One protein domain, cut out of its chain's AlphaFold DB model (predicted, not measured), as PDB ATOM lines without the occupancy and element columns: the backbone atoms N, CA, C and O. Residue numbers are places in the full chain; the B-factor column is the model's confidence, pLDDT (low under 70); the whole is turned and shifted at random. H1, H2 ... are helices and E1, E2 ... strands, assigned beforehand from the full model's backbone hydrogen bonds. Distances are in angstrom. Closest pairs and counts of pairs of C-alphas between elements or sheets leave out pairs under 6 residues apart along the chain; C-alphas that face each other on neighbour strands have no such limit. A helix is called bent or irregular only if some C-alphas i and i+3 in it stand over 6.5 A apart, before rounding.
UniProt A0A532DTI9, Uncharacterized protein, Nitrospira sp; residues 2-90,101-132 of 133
ATOM      1  N   LEU A   2      49.096 -20.359   8.561       78.50
ATOM      2  CA  LEU A   2      47.652 -20.290   8.268       78.50
ATOM      3  C   LEU A   2      46.859 -21.475   8.850       78.50
ATOM      4  O   LEU A   2      45.910 -21.269   9.592       78.50
ATOM      5  N   THR A   3      47.330 -22.700   8.611       80.06
ATOM      6  CA  THR A   3      46.731 -23.936   9.145       80.06
ATOM      7  C   THR A   3      46.663 -23.970  10.676       80.06
ATOM      8  O   THR A   3      45.713 -24.505  11.239       80.06
ATOM      9  N   LEU A   4      47.642 -23.365  11.361       80.19
ATOM     10  CA  LEU A   4      47.646 -23.258  12.821       80.19
ATOM     11  C   LEU A   4      46.549 -22.296  13.286       80.19
ATOM     12  O   LEU A   4      45.781 -22.647  14.173       80.19
ATOM     13  N   LEU A   5      46.414 -21.129  12.653       79.81
ATOM     14  CA  LEU A   5      45.357 -20.163  12.977       79.81
ATOM     15  C   LEU A   5      43.958 -20.717  12.679       79.81
ATOM     16  O   LEU A   5      43.039 -20.522  13.471       79.81
ATOM     17  N   GLU A   6      43.795 -21.440  11.570       83.50
ATOM     18  CA  GLU A   6      42.530 -22.087  11.204       83.50
ATOM     19  C   GLU A   6      42.136 -23.193  12.191       83.50
ATOM     20  O   GLU A   6      40.948 -23.407  12.426       83.50
ATOM     21  N   SER A   7      43.109 -23.856  12.821       82.12
ATOM     22  CA  SER A   7      42.846 -24.882  13.837       82.12
ATOM     23  C   SER A   7      42.348 -24.321  15.173       82.12
ATOM     24  O   SER A   7      41.853 -25.079  16.004       82.12
ATOM     25  N   VAL A   8      42.457 -23.008  15.398       80.25
ATOM     26  CA  VAL A   8      42.025 -22.384  16.650       80.25
ATOM     27  C   VAL A   8      40.510 -22.187  16.653       80.25
ATOM     28  O   VAL A   8      39.951 -21.395  15.884       80.25
ATOM     29  N   GLN A   9      39.849 -22.887  17.571       84.69
ATOM     30  CA  GLN A   9      38.400 -22.878  17.719       84.69
ATOM     31  C   GLN A   9      37.966 -22.391  19.104       84.69
ATOM     32  O   GLN A   9      38.766 -22.275  20.030       84.69
ATOM     33  N   TYR A  10      36.684 -22.072  19.238       75.31
ATOM     34  CA  TYR A  10      36.048 -21.698  20.495       75.31
ATOM     35  C   TYR A  10      34.620 -22.232  20.560       75.31
ATOM     36  O   TYR A  10      33.961 -22.368  19.528       75.31
ATOM     37  N   ASP A  11      34.135 -22.491  21.772       73.62
ATOM     38  CA  ASP A  11      32.732 -22.823  22.022       73.62
ATOM     39  C   ASP A  11      31.946 -21.540  22.323       73.62
ATOM     40  O   ASP A  11      32.334 -20.726  23.172       73.62
ATOM     41  N   ALA A  12      30.847 -21.337  21.598       64.81
ATOM     42  CA  ALA A  12      29.970 -20.189  21.760       64.81
ATOM     43  C   ALA A  12      28.718 -20.584  22.550       64.81
ATOM     44  O   ALA A  12      27.920 -21.386  22.074       64.81
ATOM     45  N   GLN A  13      28.482 -19.936  23.697       61.31
ATOM     46  CA  GLN A  13      27.204 -20.005  24.428       61.31
ATOM     47  C   GLN A  13      26.786 -21.407  24.909       61.31
ATOM     48  O   GLN A  13      25.596 -21.661  25.101       61.31
ATOM     49  N   SER A  14      27.730 -22.312  25.155       52.88
ATOM     50  CA  SER A  14      27.374 -23.590  25.762       52.88
ATOM     51  C   SER A  14      27.125 -23.444  27.268       52.88
ATOM     52  O   SER A  14      27.933 -22.871  27.999       52.88
ATOM     53  N   LEU A  15      26.005 -24.001  27.743       52.75
ATOM     54  CA  LEU A  15      25.723 -24.185  29.174       52.75
ATOM     55  C   LEU A  15      26.680 -25.205  29.817       52.75
ATOM     56  O   LEU A  15      26.854 -25.205  31.034       52.75
ATOM     57  N   ILE A  16      27.288 -26.067  28.996       55.00
ATOM     58  CA  ILE A  16      28.238 -27.103  29.399       55.00
ATOM     59  C   ILE A  16      29.546 -26.860  28.633       55.00
ATOM     60  O   ILE A  16      29.559 -27.025  27.409       55.00
ATOM     61  N   PRO A  17      30.638 -26.466  29.306       52.78
ATOM     62  CA  PRO A  17      31.936 -26.297  28.660       52.78
ATOM     63  C   PRO A  17      32.324 -27.545  27.853       52.78
ATOM     64  O   PRO A  17      32.097 -28.665  28.311       52.78
ATOM     65  N   PHE A  18      32.905 -27.352  26.666       58.22
ATOM     66  CA  PHE A  18      33.419 -28.427  25.801       58.22
ATOM     67  C   PHE A  18      32.361 -29.397  25.247       58.22
ATOM     68  O   PHE A  18      32.692 -30.517  24.863       58.22
ATOM     69  N   SER A  19      31.091 -28.984  25.149       59.44
ATOM     70  CA  SER A  19      30.042 -29.835  24.559       59.44
ATOM     71  C   SER A  19      30.240 -30.105  23.059       59.44
ATOM     72  O   SER A  19      29.582 -30.979  22.503       59.44
ATOM     73  N   GLY A  20      31.112 -29.337  22.390       59.03
ATOM     74  CA  GLY A  20      31.459 -29.489  20.972       59.03
ATOM     75  C   GLY A  20      30.361 -29.062  19.989       59.03
ATOM     76  O   GLY A  20      30.650 -28.819  18.819       59.03
ATOM     77  N   ASN A  21      29.121 -28.893  20.455       60.34
ATOM     78  CA  ASN A  21      27.953 -28.653  19.605       60.34
ATOM     79  C   ASN A  21      27.936 -27.270  18.928       60.34
ATOM     80  O   ASN A  21      27.221 -27.089  17.945       60.34
ATOM     81  N   HIS A  22      28.726 -26.303  19.413       65.75
ATOM     82  CA  HIS A  22      28.795 -24.945  18.859       65.75
ATOM     83  C   HIS A  22      30.238 -24.466  18.631       65.75
ATOM     84  O   HIS A  22      30.533 -23.280  18.814       65.75
ATOM     85  N   SER A  23      31.131 -25.370  18.207       73.12
ATOM     86  CA  SER A  23      32.505 -25.003  17.848       73.12
ATOM     87  C   SER A  23      32.536 -24.032  16.662       73.12
ATOM     88  O   SER A  23      31.877 -24.232  15.638       73.12
ATOM     89  N   ARG A  24      33.306 -22.954  16.802       77.75
ATOM     90  CA  ARG A  24      33.508 -21.918  15.783       77.75
ATOM     91  C   ARG A  24      34.986 -21.584  15.662       77.75
ATOM     92  O   ARG A  24      35.710 -21.588  16.647       77.75
ATOM     93  N   HIS A  25      35.426 -21.201  14.467       83.88
ATOM     94  CA  HIS A  25      36.791 -20.711  14.268       83.88
ATOM     95  C   HIS A  25      36.970 -19.308  14.859       83.88
ATOM     96  O   HIS A  25      36.119 -18.429  14.661       83.88
ATOM     97  N   VAL A  26      38.095 -19.076  15.541       82.69
ATOM     98  CA  VAL A  26      38.455 -17.753  16.082       82.69
ATOM     99  C   VAL A  26      38.715 -16.747  14.964       82.69
ATOM    100  O   VAL A  26      38.216 -15.622  15.018       82.69
ATOM    101  N   PHE A  27      39.415 -17.178  13.917       83.88
ATOM    102  CA  PHE A  27      39.716 -16.378  12.731       83.88
ATOM    103  C   PHE A  27      38.848 -16.829  11.551       83.88
ATOM    104  O   PHE A  27      38.541 -18.012  11.413       83.88
ATOM    105  N   THR A  28      38.402 -15.909  10.685       83.19
ATOM    106  CA  THR A  28      38.016 -16.329   9.322       83.19
ATOM    107  C   THR A  28      39.264 -16.749   8.553       83.19
ATOM    108  O   THR A  28      40.374 -16.338   8.887       83.19
ATOM    109  N   ARG A  29      39.075 -17.489   7.457       83.44
ATOM    110  CA  ARG A  29      40.144 -17.761   6.491       83.44
ATOM    111  C   ARG A  29      40.849 -16.481   6.031       83.44
ATOM    112  O   ARG A  29      42.065 -16.403   6.108       83.44
ATOM    113  N   GLN A  30      40.086 -15.450   5.662       83.75
ATOM    114  CA  GLN A  30      40.633 -14.150   5.254       83.75
ATOM    115  C   GLN A  30      41.475 -13.495   6.364       83.75
ATOM    116  O   GLN A  30      42.558 -12.982   6.105       83.75
ATOM    117  N   GLN A  31      41.008 -13.531   7.616       82.38
ATOM    118  CA  GLN A  31      41.773 -13.026   8.761       82.38
ATOM    119  C   GLN A  31      43.057 -13.833   8.980       82.38
ATOM    120  O   GLN A  31      44.106 -13.252   9.248       82.38
ATOM    121  N   GLY A  32      42.989 -15.156   8.818       83.62
ATOM    122  CA  GLY A  32      44.156 -16.028   8.839       83.62
ATOM    123  C   GLY A  32      45.157 -15.682   7.737       83.62
ATOM    124  O   GLY A  32      46.348 -15.597   8.012       83.62
ATOM    125  N   GLU A  33      44.696 -15.438   6.511       86.06
ATOM    126  CA  GLU A  33      45.534 -15.060   5.365       86.06
ATOM    127  C   GLU A  33      46.217 -13.700   5.565       86.06
ATOM    128  O   GLU A  33      47.364 -13.532   5.160       86.06
ATOM    129  N   LEU A  34      45.560 -12.753   6.244       84.12
ATOM    130  CA  LEU A  34      46.154 -11.461   6.606       84.12
ATOM    131  C   LEU A  34      47.187 -11.588   7.731       84.12
ATOM    132  O   LEU A  34      48.237 -10.948   7.692       84.12
ATOM    133  N   LEU A  35      46.893 -12.403   8.746       81.00
ATOM    134  CA  LEU A  35      47.712 -12.496   9.952       81.00
ATOM    135  C   LEU A  35      48.891 -13.463   9.791       81.00
ATOM    136  O   LEU A  35      49.952 -13.241  10.368       81.00
ATOM    137  N   ALA A  36      48.739 -14.523   8.998       84.25
ATOM    138  CA  ALA A  36      49.755 -15.556   8.840       84.25
ATOM    139  C   ALA A  36      51.099 -15.022   8.315       84.25
ATOM    140  O   ALA A  36      52.111 -15.425   8.885       84.25
ATOM    141  N   PRO A  37      51.167 -14.125   7.310       80.25
ATOM    142  CA  PRO A  37      52.429 -13.530   6.875       80.25
ATOM    143  C   PRO A  37      53.048 -12.633   7.946       80.25
ATOM    144  O   PRO A  37      54.252 -12.700   8.158       80.25
ATOM    145  N   ALA A  38      52.235 -11.839   8.653       74.31
ATOM    146  CA  ALA A  38      52.712 -10.975   9.734       74.31
ATOM    147  C   ALA A  38      53.308 -11.803  10.880       74.31
ATOM    148  O   ALA A  38      54.423 -11.532  11.317       74.31
ATOM    149  N   ILE A  39      52.617 -12.871  11.294       75.12
ATOM    150  CA  ILE A  39      53.132 -13.813  12.288       75.12
ATOM    151  C   ILE A  39      54.362 -14.529  11.750       75.12
ATOM    152  O   ILE A  39      55.337 -14.624  12.469       75.12
ATOM    153  N   SER A  40      54.359 -15.021  10.508       76.56
ATOM    154  CA  SER A  40      55.512 -15.731   9.942       76.56
ATOM    155  C   SER A  40      56.746 -14.835   9.883       76.56
ATOM    156  O   SER A  40      57.826 -15.267  10.270       76.56
ATOM    157  N   ASN A  41      56.590 -13.585   9.448       71.50
ATOM    158  CA  ASN A  41      57.669 -12.603   9.440       71.50
ATOM    159  C   ASN A  41      58.151 -12.322  10.859       71.50
ATOM    160  O   ASN A  41      59.355 -12.363  11.083       71.50
ATOM    161  N   ALA A  42      57.234 -12.138  11.811       65.44
ATOM    162  CA  ALA A  42      57.590 -12.028  13.217       65.44
ATOM    163  C   ALA A  42      58.342 -13.281  13.689       65.44
ATOM    164  O   ALA A  42      59.415 -13.148  14.231       65.44
ATOM    165  N   VAL A  43      57.911 -14.506  13.389       66.75
ATOM    166  CA  VAL A  43      58.646 -15.732  13.766       66.75
ATOM    167  C   VAL A  43      60.062 -15.756  13.180       66.75
ATOM    168  O   VAL A  43      60.999 -16.177  13.851       66.75
ATOM    169  N   HIS A  44      60.229 -15.325  11.928       68.38
ATOM    170  CA  HIS A  44      61.525 -15.338  11.246       68.38
ATOM    171  C   HIS A  44      62.458 -14.197  11.666       68.38
ATOM    172  O   HIS A  44      63.672 -14.343  11.540       68.38
ATOM    173  N   GLN A  45      61.910 -13.066  12.111       61.16
ATOM    174  CA  GLN A  45      62.660 -11.844  12.421       61.16
ATOM    175  C   GLN A  45      62.757 -11.566  13.923       61.16
ATOM    176  O   GLN A  45      63.651 -10.834  14.348       61.16
ATOM    177  N   ALA A  46      61.866 -12.144  14.728       52.44
ATOM    178  CA  ALA A  46      61.751 -11.838  16.139       52.44
ATOM    179  C   ALA A  46      62.932 -12.420  16.906       52.44
ATOM    180  O   ALA A  46      63.187 -13.627  16.954       52.44
ATOM    181  N   VAL A  47      63.593 -11.518  17.619       56.00
ATOM    182  CA  VAL A  47      64.248 -11.828  18.887       56.00
ATOM    183  C   VAL A  47      63.188 -12.517  19.778       56.00
ATOM    184  O   VAL A  47      62.029 -12.122  19.677       56.00
ATOM    185  N   PRO A  48      63.510 -13.505  20.643       55.59
ATOM    186  CA  PRO A  48      62.549 -14.335  21.412       55.59
ATOM    187  C   PRO A  48      61.486 -13.633  22.298       55.59
ATOM    188  O   PRO A  48      60.897 -14.266  23.169       55.59
ATOM    189  N   GLN A  49      61.303 -12.322  22.168       54.25
ATOM    190  CA  GLN A  49      60.578 -11.419  23.053       54.25
ATOM    191  C   GLN A  49      59.661 -10.437  22.294       54.25
ATOM    192  O   GLN A  49      59.049  -9.585  22.935       54.25
ATOM    193  N   GLU A  50      59.554 -10.505  20.960       64.62
ATOM    194  CA  GLU A  50      58.680  -9.585  20.220       64.62
ATOM    195  C   GLU A  50      57.214 -10.041  20.287       64.62
ATOM    196  O   GLU A  50      56.834 -11.096  19.775       64.62
ATOM    197  N   VAL A  51      56.393  -9.239  20.968       68.31
ATOM    198  CA  VAL A  51      54.946  -9.431  21.076       68.31
ATOM    199  C   VAL A  51      54.261  -8.630  19.983       68.31
ATOM    200  O   VAL A  51      54.355  -7.406  19.952       68.31
ATOM    201  N   VAL A  52      53.537  -9.316  19.102       78.31
ATOM    202  CA  VAL A  52      52.734  -8.684  18.056       78.31
ATOM    203  C   VAL A  52      51.304  -8.537  18.555       78.31
ATOM    204  O   VAL A  52      50.596  -9.523  18.768       78.31
ATOM    205  N   GLU A  53      50.854  -7.297  18.727       81.88
ATOM    206  CA  GLU A  53      49.434  -7.019  18.921       81.88
ATOM    207  C   GLU A  53      48.696  -7.132  17.584       81.88
ATOM    208  O   GLU A  53      49.150  -6.612  16.564       81.88
ATOM    209  N   PHE A  54      47.528  -7.773  17.577       81.44
ATOM    210  CA  PHE A  54      46.658  -7.802  16.406       81.44
ATOM    211  C   PHE A  54      45.242  -7.367  16.760       81.44
ATOM    212  O   PHE A  54      44.724  -7.653  17.839       81.44
ATOM    213  N   SER A  55      44.596  -6.699  15.809       85.25
ATOM    214  CA  SER A  55      43.177  -6.363  15.842       85.25
ATOM    215  C   SER A  55      42.623  -6.550  14.439       85.25
ATOM    216  O   SER A  55      42.944  -5.784  13.534       85.25
ATOM    217  N   LEU A  56      41.800  -7.575  14.256       82.88
ATOM    218  CA  LEU A  56      41.231  -7.938  12.964       82.88
ATOM    219  C   LEU A  56      39.723  -7.772  13.014       82.88
ATOM    220  O   LEU A  56      39.067  -8.408  13.833       82.88
ATOM    221  N   ALA A  57      39.187  -6.933  12.135       82.44
ATOM    222  CA  ALA A  57      37.755  -6.733  11.983       82.44
ATOM    223  C   ALA A  57      37.216  -7.489  10.759       82.44
ATOM    224  O   ALA A  57      37.964  -7.768   9.819       82.44
ATOM    225  N   ASP A  58      35.932  -7.836  10.763       75.44
ATOM    226  CA  ASP A  58      35.259  -8.336   9.563       75.44
ATOM    227  C   ASP A  58      35.079  -7.176   8.562       75.44
ATOM    228  O   ASP A  58      34.702  -6.071   8.956       75.44
ATOM    229  N   HIS A  59      35.315  -7.422   7.264       72.50
ATOM    230  CA  HIS A  59      35.278  -6.370   6.235       72.50
ATOM    231  C   HIS A  59      33.933  -5.622   6.212       72.50
ATOM    232  O   HIS A  59      33.911  -4.391   6.162       72.50
ATOM    233  N   ASP A  60      32.822  -6.353   6.284       74.94
ATOM    234  CA  ASP A  60      31.475  -5.778   6.190       74.94
ATOM    235  C   ASP A  60      30.924  -5.297   7.544       74.94
ATOM    236  O   ASP A  60      29.856  -4.687   7.601       74.94
ATOM    237  N   LYS A  61      31.607  -5.618   8.653       70.94
ATOM    238  CA  LYS A  61      31.127  -5.393  10.027       70.94
ATOM    239  C   LYS A  61      32.298  -5.037  10.951       70.94
ATOM    240  O   LYS A  61      32.774  -5.898  11.691       70.94
ATOM    241  N   PRO A  62      32.776  -3.778  10.931       68.69
ATOM    242  CA  PRO A  62      33.968  -3.370  11.675       68.69
ATOM    243  C   PRO A  62      33.802  -3.450  13.203       68.69
ATOM    244  O   PRO A  62      34.787  -3.505  13.938       68.69
ATOM    245  N   ASP A  63      32.560  -3.486  13.689       69.75
ATOM    246  CA  ASP A  63      32.200  -3.740  15.086       69.75
ATOM    247  C   ASP A  63      32.487  -5.186  15.528       69.75
ATOM    248  O   ASP A  63      32.584  -5.472  16.724       69.75
ATOM    249  N   ARG A  64      32.664  -6.108  14.575       75.44
ATOM    250  CA  ARG A  64      33.068  -7.492  14.824       75.44
ATOM    251  C   ARG A  64      34.568  -7.610  14.672       75.44
ATOM    252  O   ARG A  64      35.078  -7.770  13.567       75.44
ATOM    253  N   ARG A  65      35.271  -7.566  15.802       80.38
ATOM    254  CA  ARG A  65      36.727  -7.676  15.829       80.38
ATOM    255  C   ARG A  65      37.226  -8.765  16.764       80.38
ATOM    256  O   ARG A  65      36.642  -9.003  17.818       80.38
ATOM    257  N   THR A  66      38.338  -9.375  16.383       83.19
ATOM    258  CA  THR A  66      39.155 -10.225  17.246       83.19
ATOM    259  C   THR A  66      40.454  -9.482  17.536       83.19
ATOM    260  O   THR A  66      41.165  -9.095  16.606       83.19
ATOM    261  N   LYS A  67      40.756  -9.276  18.818       86.50
ATOM    262  CA  LYS A  67      41.977  -8.620  19.290       86.50
ATOM    263  C   LYS A  67      42.761  -9.565  20.189       86.50
ATOM    264  O   LYS A  67      42.180 -10.256  21.031       86.50
ATOM    265  N   GLY A  68      44.075  -9.556  20.044       86.94
ATOM    266  CA  GLY A  68      44.941 -10.334  20.902       86.94
ATOM    267  C   GLY A  68      46.410 -10.006  20.743       86.94
ATOM    268  O   GLY A  68      46.796  -9.066  20.048       86.94
ATOM    269  N   LEU A  69      47.209 -10.832  21.401       85.00
ATOM    270  CA  LEU A  69      48.658 -10.827  21.337       85.00
ATOM    271  C   LEU A  69      49.114 -12.151  20.739       85.00
ATOM    272  O   LEU A  69      48.562 -13.207  21.063       85.00
ATOM    273  N   VAL A  70      50.131 -12.099  19.892       84.94
ATOM    274  CA  VAL A  70      50.792 -13.282  19.359       84.94
ATOM    275  C   VAL A  70      52.299 -13.121  19.447       84.94
ATOM    276  O   VAL A  70      52.842 -12.070  19.121       84.94
ATOM    277  N   PHE A  71      52.977 -14.158  19.921       81.94
ATOM    278  CA  PHE A  71      54.432 -14.189  20.007       81.94
ATOM    279  C   PHE A  71      54.939 -15.622  19.918       81.94
ATOM    280  O   PHE A  71      54.190 -16.577  20.137       81.94
ATOM    281  N   VAL A  72      56.219 -15.767  19.597       79.38
ATOM    282  CA  VAL A  72      56.906 -17.059  19.619       79.38
ATOM    283  C   VAL A  72      57.879 -17.082  20.776       79.38
ATOM    284  O   VAL A  72      58.654 -16.147  20.964       79.38
ATOM    285  N   LEU A  73      57.848 -18.168  21.536       77.06
ATOM    286  CA  LEU A  73      58.808 -18.429  22.593       77.06
ATOM    287  C   LEU A  73      59.345 -19.849  22.400       77.06
ATOM    288  O   LEU A  73      58.587 -20.815  22.373       77.06
ATOM    289  N   HIS A  74      60.664 -19.970  22.249       77.19
ATOM    290  CA  HIS A  74      61.333 -21.211  21.843       77.19
ATOM    291  C   HIS A  74      60.799 -21.754  20.502       77.19
ATOM    292  O   HIS A  74      61.143 -21.217  19.455       77.19
ATOM    293  N   ASP A  75      59.979 -22.803  20.528       80.50
ATOM    294  CA  ASP A  75      59.412 -23.484  19.351       80.50
ATOM    295  C   ASP A  75      57.873 -23.522  19.428       80.50
ATOM    296  O   ASP A  75      57.204 -24.380  18.851       80.50
ATOM    297  N   GLU A  76      57.301 -22.591  20.193       84.56
ATOM    298  CA  GLU A  76      55.882 -22.526  20.509       84.56
ATOM    299  C   GLU A  76      55.300 -21.175  20.090       84.56
ATOM    300  O   GLU A  76      55.864 -20.115  20.365       84.56
ATOM    301  N   LEU A  77      54.143 -21.216  19.434       83.88
ATOM    302  CA  LEU A  77      53.315 -20.054  19.148       83.88
ATOM    303  C   LEU A  77      52.369 -19.817  20.321       83.88
ATOM    304  O   LEU A  77      51.515 -20.654  20.618       83.88
ATOM    305  N   HIS A  78      52.481 -18.655  20.945       86.25
ATOM    306  CA  HIS A  78      51.601 -18.208  22.009       86.25
ATOM    307  C   HIS A  78      50.589 -17.221  21.444       86.25
ATOM    308  O   HIS A  78      50.956 -16.234  20.813       86.25
ATOM    309  N   LEU A  79      49.313 -17.483  21.701       85.81
ATOM    310  CA  LEU A  79      48.193 -16.672  21.257       85.81
ATOM    311  C   LEU A  79      47.311 -16.326  22.454       85.81
ATOM    312  O   LEU A  79      46.678 -17.206  23.032       85.81
ATOM    313  N   ILE A  80      47.250 -15.049  22.815       85.81
ATOM    314  CA  ILE A  80      46.393 -14.545  23.891       85.81
ATOM    315  C   ILE A  80      45.243 -13.776  23.253       85.81
ATOM    316  O   ILE A  80      45.462 -12.744  22.624       85.81
ATOM    317  N   ILE A  81      44.015 -14.266  23.412       84.19
ATOM    318  CA  ILE A  81      42.817 -13.601  22.894       84.19
ATOM    319  C   ILE A  81      42.234 -12.698  23.981       84.19
ATOM    320  O   ILE A  81      41.767 -13.171  25.019       84.19
ATOM    321  N   GLU A  82      42.246 -11.392  23.722       79.81
ATOM    322  CA  GLU A  82      41.690 -10.367  24.609       79.81
ATOM    323  C   GLU A  82      40.219 -10.073  24.298       79.81
ATOM    324  O   GLU A  82      39.409  -9.835  25.198       79.81
ATOM    325  N   GLU A  83      39.881 -10.064  23.010       79.44
ATOM    326  CA  GLU A  83      38.545  -9.807  22.490       79.44
ATOM    327  C   GLU A  83      38.282 -10.766  21.335       79.44
ATOM    328  O   GLU A  83      39.108 -10.910  20.435       79.44
ATOM    329  N   LEU A  84      37.129 -11.425  21.357       78.25
ATOM    330  CA  LEU A  84      36.703 -12.323  20.296       78.25
ATOM    331  C   LEU A  84      35.518 -11.708  19.562       78.25
ATOM    332  O   LEU A  84      34.582 -11.211  20.200       78.25
ATOM    333  N   ARG A  85      35.536 -11.785  18.227       76.94
ATOM    334  CA  ARG A  85      34.426 -11.313  17.396       76.94
ATOM    335  C   ARG A  85      33.100 -11.907  17.872       76.94
ATOM    336  O   ARG A  85      32.971 -13.117  18.074       76.94
ATOM    337  N   LYS A  86      32.082 -11.061  18.034       69.75
ATOM    338  CA  LYS A  86      30.739 -11.519  18.396       69.75
ATOM    339  C   LYS A  86      29.995 -12.003  17.148       69.75
ATOM    340  O   LYS A  86      30.057 -11.351  16.106       69.75
ATOM    341  N   PRO A  87      29.234 -13.105  17.239       58.72
ATOM    342  CA  PRO A  87      28.504 -13.643  16.094       58.72
ATOM    343  C   PRO A  87      27.322 -12.768  15.633       58.72
ATOM    344  O   PRO A  87      26.876 -12.905  14.492       58.72
ATOM    345  N   VAL A  88      26.826 -11.846  16.470       57.31
ATOM    346  CA  VAL A  88      25.615 -11.044  16.209       57.31
ATOM    347  C   VAL A  88      25.906  -9.546  16.358       57.31
ATOM    348  O   VAL A  88      26.658  -9.142  17.242       57.31
ATOM    349  N   TYR A  89      25.331  -8.737  15.459       51.66
ATOM    350  CA  TYR A  89      25.363  -7.271  15.524       51.66
ATOM    351  C   TYR A  89      24.542  -6.826  16.743       51.66
ATOM    352  O   TYR A  89      23.380  -7.207  16.869       51.66
ATOM    353  N   GLN A  90      25.125  -6.045  17.656       52.12
ATOM    354  CA  GLN A  90      24.424  -5.615  18.878       52.12
ATOM    355  C   GLN A  90      23.241  -4.664  18.611       52.12
ATOM    356  O   GLN A  90      22.490  -4.374  19.536       52.12
ATOM    357  N   PRO A 101      28.526 -12.935  26.720       54.28
ATOM    358  CA  PRO A 101      28.672 -14.257  26.139       54.28
ATOM    359  C   PRO A 101      29.935 -14.892  26.706       54.28
ATOM    360  O   PRO A 101      31.029 -14.351  26.537       54.28
ATOM    361  N   GLN A 102      29.768 -15.986  27.446       60.94
ATOM    362  CA  GLN A 102      30.901 -16.772  27.900       60.94
ATOM    363  C   GLN A 102      31.382 -17.561  26.686       60.94
ATOM    364  O   GLN A 102      30.599 -18.253  26.035       60.94
ATOM    365  N   TRP A 103      32.647 -17.361  26.339       64.06
ATOM    366  CA  TRP A 103      33.336 -18.091  25.289       64.06
ATOM    367  C   TRP A 103      34.620 -18.655  25.883       64.06
ATOM    368  O   TRP A 103      35.284 -18.016  26.706       64.06
ATOM    369  N   GLU A 104      34.947 -19.865  25.465       70.25
ATOM    370  CA  GLU A 104      36.141 -20.579  25.885       70.25
ATOM    371  C   GLU A 104      36.797 -21.162  24.643       70.25
ATOM    372  O   GLU A 104      36.112 -21.682  23.758       70.25
ATOM    373  N   LEU A 105      38.116 -21.000  24.538       73.88
ATOM    374  CA  LEU A 105      38.853 -21.594  23.435       73.88
ATOM    375  C   LEU A 105      38.838 -23.118  23.562       73.88
ATOM    376  O   LEU A 105      38.982 -23.665  24.651       73.88
ATOM    377  N   LEU A 106      38.679 -23.788  22.427       73.56
ATOM    378  CA  LEU A 106      38.766 -25.234  22.316       73.56
ATOM    379  C   LEU A 106      40.168 -25.568  21.803       73.56
ATOM    380  O   LEU A 106      40.455 -25.278  20.637       73.56
ATOM    381  N   PRO A 107      41.061 -26.121  22.644       69.94
ATOM    382  CA  PRO A 107      42.368 -26.544  22.170       69.94
ATOM    383  C   PRO A 107      42.217 -27.720  21.197       69.94
ATOM    384  O   PRO A 107      41.528 -28.694  21.495       69.94
ATOM    385  N   GLY A 108      42.880 -27.642  20.044       70.00
ATOM    386  CA  GLY A 108      43.078 -28.804  19.170       70.00
ATOM    387  C   GLY A 108      44.078 -29.818  19.752       70.00
ATOM    388  O   GLY A 108      44.761 -29.527  20.731       70.00
ATOM    389  N   ASP A 109      44.241 -30.973  19.094       66.12
ATOM    390  CA  ASP A 109      45.002 -32.156  19.566       66.12
ATOM    391  C   ASP A 109      46.478 -31.924  19.965       66.12
ATOM    392  O   ASP A 109      47.125 -32.809  20.523       66.12
ATOM    393  N   ARG A 110      47.045 -30.743  19.689       73.38
ATOM    394  CA  ARG A 110      48.417 -30.358  20.073       73.38
ATOM    395  C   ARG A 110      48.503 -29.013  20.788       73.38
ATOM    396  O   ARG A 110      49.597 -28.507  21.015       73.38
ATOM    397  N   GLN A 111      47.369 -28.406  21.105       80.06
ATOM    398  CA  GLN A 111      47.312 -27.082  21.701       80.06
ATOM    399  C   GLN A 111      47.186 -27.202  23.217       80.06
ATOM    400  O   GLN A 111      46.405 -27.996  23.734       80.06
ATOM    401  N   ARG A 112      47.939 -26.381  23.948       81.38
ATOM    402  CA  ARG A 112      47.723 -26.177  25.383       81.38
ATOM    403  C   ARG A 112      46.880 -24.930  25.565       81.38
ATOM    404  O   ARG A 112      47.124 -23.924  24.904       81.38
ATOM    405  N   HIS A 113      45.912 -24.990  26.467       78.62
ATOM    406  CA  HIS A 113      45.025 -23.874  26.765       78.62
ATOM    407  C   HIS A 113      45.127 -23.507  28.239       78.62
ATOM    408  O   HIS A 113      45.058 -24.364  29.117       78.62
ATOM    409  N   TYR A 114      45.302 -22.216  28.493       72.94
ATOM    410  CA  TYR A 114      45.238 -21.624  29.816       72.94
ATOM    411  C   TYR A 114      44.084 -20.627  29.823       72.94
ATOM    412  O   TYR A 114      44.136 -19.588  29.165       72.94
ATOM    413  N   ALA A 115      43.048 -20.946  30.592       67.88
ATOM    414  CA  ALA A 115      41.988 -20.015  30.944       67.88
ATOM    415  C   ALA A 115      42.177 -19.593  32.404       67.88
ATOM    416  O   ALA A 115      41.841 -20.328  33.330       67.88
ATOM    417  N   SER A 116      42.723 -18.397  32.627       58.03
ATOM    418  CA  SER A 116      42.701 -17.789  33.961       58.03
ATOM    419  C   SER A 116      41.431 -16.956  34.118       58.03
ATOM    420  O   SER A 116      41.126 -16.105  33.276       58.03
ATOM    421  N   ARG A 117      40.699 -17.185  35.213       52.88
ATOM    422  CA  ARG A 117      39.707 -16.248  35.754       52.88
ATOM    423  C   ARG A 117      40.311 -15.628  37.018       52.88
ATOM    424  O   ARG A 117      40.163 -16.217  38.089       52.88
ATOM    425  N   PRO A 118      40.991 -14.472  36.942       43.75
ATOM    426  CA  PRO A 118      41.331 -13.735  38.149       43.75
ATOM    427  C   PRO A 118      40.024 -13.384  38.877       43.75
ATOM    428  O   PRO A 118      39.034 -13.041  38.231       43.75
ATOM    429  N   GLY A 119      39.999 -13.561  40.200       43.69
ATOM    430  CA  GLY A 119      38.791 -13.562  41.029       43.69
ATOM    431  C   GLY A 119      37.742 -12.502  40.670       43.69
ATOM    432  O   GLY A 119      38.007 -11.310  40.725       43.69
ATOM    433  N   GLY A 120      36.523 -12.970  40.381       46.59
ATOM    434  CA  GLY A 120      35.300 -12.164  40.393       46.59
ATOM    435  C   GLY A 120      35.126 -11.180  39.229       46.59
ATOM    436  O   GLY A 120      35.647 -10.078  39.249       46.59
ATOM    437  N   LYS A 121      34.250 -11.538  38.279       48.91
ATOM    438  CA  LYS A 121      33.689 -10.662  37.227       48.91
ATOM    439  C   LYS A 121      34.719  -9.936  36.339       48.91
ATOM    440  O   LYS A 121      34.904  -8.731  36.449       48.91
ATOM    441  N   GLY A 122      35.208 -10.623  35.308       49.25
ATOM    442  CA  GLY A 122      35.597  -9.940  34.071       49.25
ATOM    443  C   GLY A 122      36.868 -10.465  33.422       49.25
ATOM    444  O   GLY A 122      37.926 -10.454  34.029       49.25
ATOM    445  N   LYS A 123      36.721 -10.844  32.147       52.78
ATOM    446  CA  LYS A 123      37.748 -11.275  31.186       52.78
ATOM    447  C   LYS A 123      38.463 -12.584  31.532       52.78
ATOM    448  O   LYS A 123      39.450 -12.620  32.255       52.78
ATOM    449  N   ILE A 124      37.973 -13.662  30.917       55.25
ATOM    450  CA  ILE A 124      38.771 -14.869  30.697       55.25
ATOM    451  C   ILE A 124      39.898 -14.458  29.750       55.25
ATOM    452  O   ILE A 124      39.627 -14.058  28.617       55.25
ATOM    453  N   MET A 125      41.142 -14.517  30.217       66.25
ATOM    454  CA  MET A 125      42.291 -14.414  29.325       66.25
ATOM    455  C   MET A 125      42.490 -15.795  28.720       66.25
ATOM    456  O   MET A 125      42.923 -16.723  29.401       66.25
ATOM    457  N   ASN A 126      42.062 -15.944  27.472       79.25
ATOM    458  CA  ASN A 126      42.119 -17.201  26.753       79.25
ATOM    459  C   ASN A 126      43.469 -17.290  26.036       79.25
ATOM    460  O   ASN A 126      43.686 -16.620  25.026       79.25
ATOM    461  N   TRP A 127      44.378 -18.091  26.587       84.06
ATOM    462  CA  TRP A 127      45.730 -18.263  26.071       84.06
ATOM    463  C   TRP A 127      45.891 -19.657  25.471       84.06
ATOM    464  O   TRP A 127      45.779 -20.656  26.177       84.06
ATOM    465  N   ILE A 128      46.153 -19.723  24.169       85.31
ATOM    466  CA  ILE A 128      46.543 -20.946  23.469       85.31
ATOM    467  C   ILE A 128      48.043 -20.945  23.240       85.31
ATOM    468  O   ILE A 128      48.629 -19.936  22.854       85.31
ATOM    469  N   ILE A 129      48.646 -22.112  23.411       84.12
ATOM    470  CA  ILE A 129      50.019 -22.381  23.021       84.12
ATOM    471  C   ILE A 129      50.011 -23.545  22.043       84.12
ATOM    472  O   ILE A 129      49.508 -24.619  22.369       84.12
ATOM    473  N   THR A 130      50.562 -23.333  20.853       83.88
ATOM    474  CA  THR A 130      50.636 -24.350  19.800       83.88
ATOM    475  C   THR A 130      52.096 -24.593  19.427       83.88
ATOM    476  O   THR A 130      52.783 -23.626  19.098       83.88
ATOM    477  N   PRO A 131      52.593 -25.839  19.450       83.38
ATOM    478  CA  PRO A 131      53.929 -26.140  18.952       83.38
ATOM    479  C   PRO A 131      54.012 -25.836  17.452       83.38
ATOM    480  O   PRO A 131      53.058 -26.065  16.704       83.38
ATOM    481  N   LEU A 132      55.148 -25.301  17.007       75.81
ATOM    482  CA  LEU A 132      55.388 -24.977  15.596       75.81
ATOM    483  C   LEU A 132      55.775 -26.208  14.752       75.81
ATOM    484  O   LEU A 132      55.829 -26.097  13.525       75.81
TER     485      LEU A 132
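AT A GLANCE: This is residues 2 to 90 and 101 to 132 of the 133 residues of an uncharacterized protein of Nitrospira sp (UniProt A0A532DTI9). A twisted wall of five strands has the long helix H2 packed over its E3 and E4 part, while a small sheet of three strands is partly face to face with it near E8 and E7, through E6. Short H1 sits beside the first half of H2. The printed part has 121 residues, in the order H1 E1 E2 H2 E3 E4 E5 E6 E7 E8; the sheets run E3 E4 E5 E8 E7 and E2 E1 E6, both antiparallel. The class is mixed, helices and strands; the whole is compact, with a radius of gyration of the C-alphas of 14.2 A and spans of 41 by 33 by 27 A.

IN THESE COORDINATES: Find C-alpha 2 at (47.652, -20.290, 8.268), where H1, residues 2 to 6, begins. E1 is residues 9 to 12 and E2 residues 23 to 25. H2, residues 29 to 45, runs 24.0 A from C-alpha 29 at (40.144, -17.761, 6.491), with a kink of 28 degrees near residue 36; it is only just irregular, C-alphas 34 and 37 being 6.6 A apart. Next come E3, residues 52 to 58, 19.4 A; E4, residues 61 to 73, 33.1 A, which bends by 64 degrees at residue 64; and E5, residues 76 to 83, 21.6 A. After the cut look for E6, residues 103 to 106, E7, residues 112 to 116, and E8, residues 125 to 131, 19.5 A, ending at C-alpha 131 (53.929, -26.140, 18.952).

HOW THE PARTS SIT: In the larger sheet, E3, E4 and E5 form a meander, each strand the antiparallel neighbour of the one before: N 54 and O 68 are 2.9 A apart, N 78 and O 71 2.8 A, within hydrogen-bond range. E8 is the antiparallel neighbour of E5, with N 79 and O 128 at 2.8 A, and edge strand E7 is the antiparallel neighbour of E8, with N 114 and O 127 at 2.8 A, both pairs within hydrogen-bond range. H2 is on this sheet in two layers, helix on one face, at a height over the sheet of 8.4 A; it lies over E4, only just along the strands at 28 degrees on the local plane. The closest C-alphas of H2 and E4 are those of Val 43 and Val 72, 6.2 A. H1 touches H2, which meets it with residues 29 to 36 alone; the closest C-alphas are those of Leu 2 and Ala 36, 5.2 A. H1 only grazes the larger sheet, with residues 4 to 5. In the smaller sheet, N 10 and O 24 of E1 and E2 are 2.8 A apart, and N 11 and O 104 of E1 and E6 2.9 A. The two sheets form a sandwich, face to face, their best planes 24 degrees apart; the closest C-alphas of E6 and E8 are those of Leu 105 and Asn 126, 6.4 A. Every O i to N i+4 pair is within hydrogen-bond range in H1, and 11 of 13 in H2.

THE WHOLE: The C-alphas of Leu 15 and Gln 45, the two farthest apart, are 42.4 A apart. Residues 91 to 100 are not printed, and C-alphas 90 and 101 are 12.1 A apart across the cut. Of the links printed whole, none is long. The mean pLDDT of the printed part is 72.3; 44 residues are under 70, among them residues 12 to 22, 42 to 51 and 115 to 125.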